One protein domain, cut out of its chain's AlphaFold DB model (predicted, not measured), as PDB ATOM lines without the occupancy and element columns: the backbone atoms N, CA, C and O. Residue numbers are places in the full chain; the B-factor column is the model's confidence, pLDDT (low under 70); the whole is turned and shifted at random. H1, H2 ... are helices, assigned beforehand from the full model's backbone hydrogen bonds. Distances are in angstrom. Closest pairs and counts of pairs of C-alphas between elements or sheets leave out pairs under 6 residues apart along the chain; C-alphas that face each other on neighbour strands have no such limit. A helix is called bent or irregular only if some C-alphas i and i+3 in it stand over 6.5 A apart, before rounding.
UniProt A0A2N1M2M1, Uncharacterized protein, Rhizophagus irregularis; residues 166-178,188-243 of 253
ATOM      1  N   TRP A 166      50.035  26.399 -24.427       57.34
ATOM      2  CA  TRP A 166      49.216  27.345 -23.662       57.34
ATOM      3  C   TRP A 166      48.171  28.126 -24.481       57.34
ATOM      4  O   TRP A 166      46.989  28.128 -24.144       57.34
ATOM      5  N   THR A 167      48.579  28.798 -25.563       70.69
ATOM      6  CA  THR A 167      47.652  29.575 -26.411       70.69
ATOM      7  C   THR A 167      46.626  28.683 -27.108       70.69
ATOM      8  O   THR A 167      45.490  29.107 -27.338       70.69
ATOM      9  N   ARG A 168      47.024  27.446 -27.423       71.81
ATOM     10  CA  ARG A 168      46.180  26.412 -28.014       71.81
ATOM     11  C   ARG A 168      45.164  25.882 -26.993       71.81
ATOM     12  O   ARG A 168      43.960  25.945 -27.254       71.81
ATOM     13  N   ASP A 169      45.614  25.485 -25.809       76.94
ATOM     14  CA  ASP A 169      44.768  25.041 -24.696       76.94
ATOM     15  C   ASP A 169      43.771  26.134 -24.275       76.94
ATOM     16  O   ASP A 169      42.618  25.839 -23.966       76.94
ATOM     17  N   ALA A 170      44.178  27.408 -24.328       80.12
ATOM     18  CA  ALA A 170      43.303  28.549 -24.082       80.12
ATOM     19  C   ALA A 170      42.172  28.674 -25.122       80.12
ATOM     20  O   ALA A 170      41.023  28.848 -24.721       80.12
ATOM     21  N   GLU A 171      42.453  28.530 -26.424       79.62
ATOM     22  CA  GLU A 171      41.415  28.505 -27.475       79.62
ATOM     23  C   GLU A 171      40.488  27.291 -27.342       79.62
ATOM     24  O   GLU A 171      39.270  27.415 -27.433       79.62
ATOM     25  N   MET A 172      41.041  26.106 -27.072       83.62
ATOM     26  CA  MET A 172      40.229  24.914 -26.825       83.62
ATOM     27  C   MET A 172      39.323  25.113 -25.600       83.62
ATOM     28  O   MET A 172      38.154  24.731 -25.623       83.62
ATOM     29  N   LYS A 173      39.820  25.777 -24.551       83.38
ATOM     30  CA  LYS A 173      39.054  26.128 -23.351       83.38
ATOM     31  C   LYS A 173      38.005  27.216 -23.605       83.38
ATOM     32  O   LYS A 173      36.963  27.157 -22.956       83.38
ATOM     33  N   THR A 174      38.214  28.175 -24.514       85.19
ATOM     34  CA  THR A 174      37.171  29.156 -24.876       85.19
ATOM     35  C   THR A 174      36.090  28.541 -25.756       85.19
ATOM     36  O   THR A 174      34.923  28.731 -25.431       85.19
ATOM     37  N   ILE A 175      36.446  27.738 -26.767       83.94
ATOM     38  CA  ILE A 175      35.480  26.992 -27.599       83.94
ATOM     39  C   ILE A 175      34.660  26.038 -26.722       83.94
ATOM     40  O   ILE A 175      33.433  26.041 -26.772       83.94
ATOM     41  N   LEU A 176      35.311  25.275 -25.836       83.06
ATOM     42  CA  LEU A 176      34.589  24.469 -24.854       83.06
ATOM     43  C   LEU A 176      33.711  25.349 -23.957       83.06
ATOM     44  O   LEU A 176      32.593  24.953 -23.675       83.06
ATOM     45  N   LYS A 177      34.153  26.537 -23.521       81.25
ATOM     46  CA  LYS A 177      33.351  27.418 -22.654       81.25
ATOM     47  C   LYS A 177      32.123  28.015 -23.356       81.25
ATOM     48  O   LYS A 177      31.110  28.147 -22.678       81.25
ATOM     49  N   THR A 178      32.179  28.342 -24.651       79.38
ATOM     50  CA  THR A 178      31.003  28.805 -25.415       79.38
ATOM     51  C   THR A 178      30.023  27.661 -25.645       79.38
ATOM     52  O   THR A 178      28.876  27.761 -25.220       79.38
ATOM     53  N   ASN A 188      22.464  16.997 -12.697       81.81
ATOM     54  CA  ASN A 188      21.719  16.182 -11.726       81.81
ATOM     55  C   ASN A 188      21.776  14.682 -12.080       81.81
ATOM     56  O   ASN A 188      21.953  13.832 -11.203       81.81
ATOM     57  N   GLU A 189      21.701  14.355 -13.368       87.19
ATOM     58  CA  GLU A 189      21.767  12.995 -13.908       87.19
ATOM     59  C   GLU A 189      23.224  12.540 -14.142       87.19
ATOM     60  O   GLU A 189      24.173  13.332 -14.096       87.19
ATOM     61  N   LYS A 190      23.439  11.228 -14.305       90.50
ATOM     62  CA  LYS A 190      24.773  10.669 -14.596       90.50
ATOM     63  C   LYS A 190      25.203  11.093 -16.008       90.50
ATOM     64  O   LYS A 190      24.365  11.174 -16.894       90.50
ATOM     65  N   PHE A 191      26.503  11.266 -16.259       89.44
ATOM     66  CA  PHE A 191      27.015  11.565 -17.611       89.44
ATOM     67  C   PHE A 191      26.663  10.481 -18.656       89.44
ATOM     68  O   PHE A 191      26.649  10.752 -19.849       89.44
ATOM     69  N   THR A 192      26.356   9.264 -18.197       88.69
ATOM     70  CA  THR A 192      25.903   8.116 -18.998       88.69
ATOM     71  C   THR A 192      24.395   7.852 -18.855       88.69
ATOM     72  O   THR A 192      23.969   6.702 -18.927       88.69
ATOM     73  N   SER A 193      23.582   8.867 -18.539       92.56
ATOM     74  CA  SER A 193      22.128   8.771 -18.712       92.56
ATOM     75  C   SER A 193      21.778   8.917 -20.191       92.56
ATOM     76  O   SER A 193      22.446   9.654 -20.911       92.56
ATOM     77  N   GLU A 194      20.714   8.253 -20.634       93.12
ATOM     78  CA  GLU A 194      20.217   8.311 -22.017       93.12
ATOM     79  C   GLU A 194      19.978   9.755 -22.492       93.12
ATOM     80  O   GLU A 194      20.427  10.146 -23.566       93.12
ATOM     81  N   SER A 195      19.406  10.584 -21.616       89.94
ATOM     82  CA  SER A 195      19.245  12.034 -21.780       89.94
ATOM     83  C   SER A 195      20.551  12.778 -22.094       89.94
ATOM     84  O   SER A 195      20.578  13.634 -22.974       89.94
ATOM     85  N   ASN A 196      21.640  12.469 -21.383       90.81
ATOM     86  CA  ASN A 196      22.943  13.089 -21.602       90.81
ATOM     87  C   ASN A 196      23.631  12.498 -22.833       90.81
ATOM     88  O   ASN A 196      24.268  13.239 -23.573       90.81
ATOM     89  N   ASP A 197      23.499  11.194 -23.084       90.62
ATOM     90  CA  ASP A 197      24.110  10.562 -24.253       90.62
ATOM     91  C   ASP A 197      23.453  11.003 -25.576       90.62
ATOM     92  O   ASP A 197      24.151  11.126 -26.581       90.62
ATOM     93  N   GLU A 198      22.165  11.364 -25.576       91.19
ATOM     94  CA  GLU A 198      21.513  12.015 -26.722       91.19
ATOM     95  C   GLU A 198      22.014  13.453 -26.949       91.19
ATOM     96  O   GLU A 198      22.416  13.803 -28.059       91.19
ATOM     97  N   ILE A 199      22.137  14.265 -25.892       89.75
ATOM     98  CA  ILE A 199      22.765  15.599 -25.985       89.75
ATOM     99  C   ILE A 199      24.207  15.487 -26.523       89.75
ATOM    100  O   ILE A 199      24.634  16.282 -27.363       89.75
ATOM    101  N   LEU A 200      24.964  14.469 -26.096       89.94
ATOM    102  CA  LEU A 200      26.322  14.213 -26.584       89.94
ATOM    103  C   LEU A 200      26.350  13.784 -28.061       89.94
ATOM    104  O   LEU A 200      27.227  14.253 -28.790       89.94
ATOM    105  N   ARG A 201      25.397  12.962 -28.529       90.81
ATOM    106  CA  ARG A 201      25.256  12.602 -29.957       90.81
ATOM    107  C   ARG A 201      25.067  13.836 -30.837       90.81
ATOM    108  O   ARG A 201      25.663  13.899 -31.908       90.81
ATOM    109  N   GLN A 202      24.291  14.818 -30.380       89.75
ATOM    110  CA  GLN A 202      24.002  16.032 -31.148       89.75
ATOM    111  C   GLN A 202      25.124  17.078 -31.079       89.75
ATOM    112  O   GLN A 202      25.432  17.713 -32.091       89.75
ATOM    113  N   VAL A 203      25.757  17.272 -29.914       88.50
ATOM    114  CA  VAL A 203      26.738  18.357 -29.729       88.50
ATOM    115  C   VAL A 203      28.177  17.945 -30.045       88.50
ATOM    116  O   VAL A 203      28.929  18.781 -30.543       88.50
ATOM    117  N   ILE A 204      28.591  16.684 -29.846       90.75
ATOM    118  CA  ILE A 204      29.972  16.277 -30.175       90.75
ATOM    119  C   ILE A 204      30.313  16.526 -31.662       90.75
ATOM    120  O   ILE A 204      31.379  17.090 -31.904       90.75
ATOM    121  N   PRO A 205      29.456  16.211 -32.658       92.00
ATOM    122  CA  PRO A 205      29.727  16.549 -34.058       92.00
ATOM    123  C   PRO A 205      29.892  18.057 -34.300       92.00
ATOM    124  O   PRO A 205      30.844  18.462 -34.963       92.00
ATOM    125  N   ARG A 206      29.025  18.896 -33.707       90.12
ATOM    126  CA  ARG A 206      29.099  20.368 -33.822       90.12
ATOM    127  C   ARG A 206      30.399  20.920 -33.229       90.12
ATOM    128  O   ARG A 206      31.049  21.767 -33.835       90.12
ATOM    129  N   LEU A 207      30.800  20.400 -32.070       88.19
ATOM    130  CA  LEU A 207      32.030  20.776 -31.376       88.19
ATOM    131  C   LEU A 207      33.290  20.308 -32.128       88.19
ATOM    132  O   LEU A 207      34.270  21.049 -32.184       88.19
ATOM    133  N   ILE A 208      33.267  19.125 -32.756       90.94
ATOM    134  CA  ILE A 208      34.347  18.670 -33.647       90.94
ATOM    135  C   ILE A 208      34.477  19.613 -34.848       90.94
ATOM    136  O   ILE A 208      35.582  20.070 -35.128       90.94
ATOM    137  N   GLU A 209      33.371  19.946 -35.522       90.69
ATOM    138  CA  GLU A 209      33.386  20.823 -36.702       90.69
ATOM    139  C   GLU A 209      33.865  22.245 -36.358       90.69
ATOM    140  O   GLU A 209      34.686  22.807 -37.078       90.69
ATOM    141  N   ALA A 210      33.466  22.800 -35.209       86.75
ATOM    142  CA  ALA A 210      33.967  24.095 -34.739       86.75
ATOM    143  C   ALA A 210      35.474  24.076 -34.400       86.75
ATOM    144  O   ALA A 210      36.193  25.040 -34.673       86.75
ATOM    145  N   MET A 211      35.978  22.976 -33.828       85.00
ATOM    146  CA  MET A 211      37.403  22.814 -33.505       85.00
ATOM    147  C   MET A 211      38.279  22.478 -34.725       85.00
ATOM    148  O   MET A 211      39.485  22.730 -34.680       85.00
ATOM    149  N   LYS A 212      37.686  21.968 -35.815       86.25
ATOM    150  CA  LYS A 212      38.324  21.513 -37.072       86.25
ATOM    151  C   LYS A 212      39.308  22.505 -37.693       86.25
ATOM    152  O   LYS A 212      40.282  22.099 -38.316       86.25
ATOM    153  N   SER A 213      39.072  23.798 -37.480       78.00
ATOM    154  CA  SER A 213      39.926  24.910 -37.919       78.00
ATOM    155  C   SER A 213      41.335  24.915 -37.305       78.00
ATOM    156  O   SER A 213      42.238  25.544 -37.855       78.00
ATOM    157  N   ARG A 214      41.538  24.243 -36.159       77.69
ATOM    158  CA  ARG A 214      42.831  24.172 -35.446       77.69
ATOM    159  C   ARG A 214      43.174  22.797 -34.861       77.69
ATOM    160  O   ARG A 214      44.319  22.576 -34.475       77.69
ATOM    161  N   TYR A 215      42.207  21.886 -34.779       80.81
ATOM    162  CA  TYR A 215      42.344  20.562 -34.176       80.81
ATOM    163  C   TYR A 215      41.518  19.527 -34.928       80.81
ATOM    164  O   TYR A 215      40.426  19.820 -35.395       80.81
ATOM    165  N   THR A 216      41.954  18.271 -34.907       87.62
ATOM    166  CA  THR A 216      41.191  17.122 -35.422       87.62
ATOM    167  C   THR A 216      40.778  16.168 -34.285       87.62
ATOM    168  O   THR A 216      41.203  15.009 -34.254       87.62
ATOM    169  N   PRO A 217      39.985  16.626 -33.290       88.25
ATOM    170  CA  PRO A 217      39.682  15.833 -32.106       88.25
ATOM    171  C   PRO A 217      38.736  14.677 -32.450       88.25
ATOM    172  O   PRO A 217      37.664  14.864 -33.021       88.25
ATOM    173  N   ARG A 218      39.102  13.452 -32.065       93.44
ATOM    174  CA  ARG A 218      38.247  12.272 -32.261       93.44
ATOM    175  C   ARG A 218      37.081  12.288 -31.270       93.44
ATOM    176  O   ARG A 218      37.263  12.659 -30.111       93.44
ATOM    177  N   TYR A 219      35.925  11.752 -31.668       93.25
ATOM    178  CA  TYR A 219      34.718  11.623 -30.827       93.25
ATOM    179  C   TYR A 219      35.006  11.117 -29.398       93.25
ATOM    180  O   TYR A 219      34.516  11.677 -28.419       93.25
ATOM    181  N   ARG A 220      35.869  10.096 -29.255       93.44
ATOM    182  CA  ARG A 220      36.277   9.543 -27.946       93.44
ATOM    183  C   ARG A 220      37.042  10.544 -27.067       93.44
ATOM    184  O   ARG A 220      36.867  10.519 -25.853       93.44
ATOM    185  N   GLN A 221      37.866  11.414 -27.654       91.69
ATOM    186  CA  GLN A 221      38.589  12.463 -26.923       91.69
ATOM    187  C   GLN A 221      37.604  13.526 -26.430       91.69
ATOM    188  O   GLN A 221      37.584  13.825 -25.240       91.69
ATOM    189  N   VAL A 222      36.705  13.993 -27.305       90.69
ATOM    190  CA  VAL A 222      35.670  14.976 -26.947       90.69
ATOM    191  C   VAL A 222      34.732  14.438 -25.859       90.69
ATOM    192  O   VAL A 222      34.531  15.116 -24.852       90.69
ATOM    193  N   LYS A 223      34.233  13.194 -25.972       92.06
ATOM    194  CA  LYS A 223      33.411  12.569 -24.913       92.06
ATOM    195  C   LYS A 223      34.178  12.427 -23.587       92.06
ATOM    196  O   LYS A 223      33.581  12.601 -22.528       92.06
ATOM    197  N   SER A 224      35.489  12.170 -23.621       92.88
ATOM    198  CA  SER A 224      36.336  12.127 -22.417       92.88
ATOM    199  C   SER A 224      36.475  13.504 -21.751       92.88
ATOM    200  O   SER A 224      36.256  13.637 -20.546       92.88
ATOM    201  N   TRP A 225      36.745  14.557 -22.532       91.12
ATOM    202  CA  TRP A 225      36.829  15.930 -22.024       91.12
ATOM    203  C   TRP A 225      35.496  16.405 -21.433       91.12
ATOM    204  O   TRP A 225      35.472  16.933 -20.321       91.12
ATOM    205  N   LEU A 226      34.379  16.151 -22.123       90.12
ATOM    206  CA  LEU A 226      33.036  16.472 -21.630       90.12
ATOM    207  C   LEU A 226      32.682  15.690 -20.353       90.12
ATOM    208  O   LEU A 226      32.065  16.261 -19.456       90.12
ATOM    209  N   SER A 227      33.143  14.441 -20.208       91.38
ATOM    210  CA  SER A 227      32.991  13.654 -18.972       91.38
ATOM    211  C   SER A 227      33.737  14.283 -17.788       91.38
ATOM    212  O   SER A 227      33.171  14.462 -16.706       91.38
ATOM    213  N   ALA A 228      34.992  14.702 -17.994       90.31
ATOM    214  CA  ALA A 228      35.783  15.384 -16.967       90.31
ATOM    215  C   ALA A 228      35.160  16.735 -16.556       90.31
ATOM    216  O   ALA A 228      35.071  17.051 -15.366       90.31
ATOM    217  N   LEU A 229      34.662  17.500 -17.534       87.50
ATOM    218  CA  LEU A 229      33.940  18.758 -17.321       87.50
ATOM    219  C   LEU A 229      32.620  18.549 -16.558       87.50
ATOM    220  O   LEU A 229      32.330  19.308 -15.631       87.50
ATOM    221  N   HIS A 230      31.849  17.507 -16.895       89.12
ATOM    222  CA  HIS A 230      30.617  17.135 -16.189       89.12
ATOM    223  C   HIS A 230      30.906  16.740 -14.742       89.12
ATOM    224  O   HIS A 230      30.289  17.300 -13.840       89.12
ATOM    225  N   LYS A 231      31.917  15.889 -14.498       89.88
ATOM    226  CA  LYS A 231      32.362  15.515 -13.144       89.88
ATOM    227  C   LYS A 231      32.711  16.750 -12.304       89.88
ATOM    228  O   LYS A 231      32.212  16.879 -11.188       89.88
ATOM    229  N   HIS A 232      33.507  17.678 -12.840       86.44
ATOM    230  CA  HIS A 232      33.875  18.915 -12.141       86.44
ATOM    231  C   HIS A 232      32.655  19.810 -11.844       86.44
ATOM    232  O   HIS A 232      32.461  20.229 -10.700       86.44
ATOM    233  N   ARG A 233      31.791  20.063 -12.843       84.62
ATOM    234  CA  ARG A 233      30.566  20.870 -12.673       84.62
ATOM    235  C   ARG A 233      29.596  20.240 -11.668       84.62
ATOM    236  O   ARG A 233      29.112  20.939 -10.782       84.62
ATOM    237  N   ARG A 234      29.361  18.926 -11.751       88.19
ATOM    238  CA  ARG A 234      28.485  18.166 -10.844       88.19
ATOM    239  C   ARG A 234      28.970  18.216  -9.395       88.19
ATOM    240  O   ARG A 234      28.161  18.456  -8.506       88.19
ATOM    241  N   VAL A 235      30.272  18.048  -9.148       86.19
ATOM    242  CA  VAL A 235      30.852  18.163  -7.795       86.19
ATOM    243  C   VAL A 235      30.635  19.569  -7.219       86.19
ATOM    244  O   VAL A 235      30.130  19.699  -6.106       86.19
ATOM    245  N   ARG A 236      30.911  20.628  -7.994       83.94
ATOM    246  CA  ARG A 236      30.681  22.021  -7.561       83.94
ATOM    247  C   ARG A 236      29.201  22.325  -7.287       83.94
ATOM    248  O   ARG A 236      28.894  23.025  -6.326       83.94
ATOM    249  N   LEU A 237      28.283  21.778  -8.088       84.81
ATOM    250  CA  LEU A 237      26.837  21.905  -7.863       84.81
ATOM    251  C   LEU A 237      26.390  21.211  -6.569       84.81
ATOM    252  O   LEU A 237      25.649  21.813  -5.796       84.81
ATOM    253  N   LEU A 238      26.879  19.997  -6.296       85.00
ATOM    254  CA  LEU A 238      26.575  19.266  -5.059       85.00
ATOM    255  C   LEU A 238      27.089  20.004  -3.815       85.00
ATOM    256  O   LEU A 238      26.363  20.110  -2.829       85.00
ATOM    257  N   TYR A 239      28.300  20.567  -3.861       84.44
ATOM    258  CA  TYR A 239      28.816  21.367  -2.747       84.44
ATOM    259  C   TYR A 239      28.041  22.679  -2.536       84.44
ATOM    260  O   TYR A 239      27.838  23.077  -1.387       84.44
ATOM    261  N   LYS A 240      27.553  23.321  -3.610       82.94
ATOM    262  CA  LYS A 240      26.666  24.494  -3.508       82.94
ATOM    263  C   LYS A 240      25.300  24.125  -2.914       82.94
ATOM    264  O   LYS A 240      24.799  24.851  -2.064       82.94
ATOM    265  N   GLN A 241      24.720  22.989  -3.308       83.12
ATOM    266  CA  GLN A 241      23.463  22.476  -2.737       83.12
ATOM    267  C   GLN A 241      23.586  22.109  -1.251       83.12
ATOM    268  O   GLN A 241      22.620  22.250  -0.511       83.12
ATOM    269  N   ARG A 242      24.767  21.664  -0.806       82.50
ATOM    270  CA  ARG A 242      25.053  21.337   0.601       82.50
ATOM    271  C   ARG A 242      25.427  22.542   1.473       82.50
ATOM    272  O   ARG A 242      25.691  22.346   2.652       82.50
ATOM    273  N   GLY A 243      25.504  23.756   0.920       76.50
ATOM    274  CA  GLY A 243      25.953  24.941   1.664       76.50
ATOM    275  C   GLY A 243      27.430  24.899   2.086       76.50
ATOM    276  O   GLY A 243      27.832  25.654   2.956       76.50
TER     277      GLY A 243
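This is residues 166 to 178 and 188 to 243 of the 253 residues of an uncharacterized protein of Rhizophagus irregularis (UniProt A0A2N1M2M1). Two long helices, H2 and H3, make an open V: residues 219 to 223 of H3 meet residues 200 to 208 of H2, and from there H3 runs away from H2. The shorter H1 packs on residues 207 to 211 of H2 and stays clear of H3, and the contacts between the helices are few. The printed part has 69 residues, 54 of them in three named helices, H1, H2 and H3 along the chain, with no named strand; the class is all helix. The whole is only just loose, close to compact, with a radius of gyration of the C-alphas of 13.5 A and spans of 41 by 29 by 17 A.

H3, the longest helix, holds residues 219 to 241 and is 32.1 A long, from C-alpha 219 at (34.718, 11.623, -30.827) to C-alpha 241 at (23.463, 22.476, -2.737). H2, residues 194 to 211, is 25.3 A long and has a kink of 33 degrees near residue 205. It is neither bent nor irregular, but only just: C-alphas 202 and 205 are 6.4 A apart. H1, residues 166 to 178, is 18.4 A long and begins at C-alpha 166 at (49.216, 27.345, -23.662).

H3 touches H2 at a steep tilt of 59 degrees, opposite ways; their closest C-alphas, those of Val 222 and Ile 204, are 6.7 A apart. H2 touches H1 at a steep tilt of 47 degrees, opposite ways. Here H1 touches H2 with residues 172 to 176 alone, and the closest C-alphas, those of Ile 175 and Met 211, are 7.5 A apart. H1 and H3 are apart. Every O i to N i+4 pair is within hydrogen-bond range in H1 and H3, and 12 of 14 are in H2.

The two C-alphas farthest apart, those of Ser 213 and Gly 243, are 42.0 A apart. Residues 179 to 187 are not printed; across this cut, between H1 and H2, C-alphas 178 and 188 are 20.8 A apart. The link from H2 to H3 is short, with 7 residues. The mean pLDDT of the printed part is 86.2, and residue 166 alone is under 70.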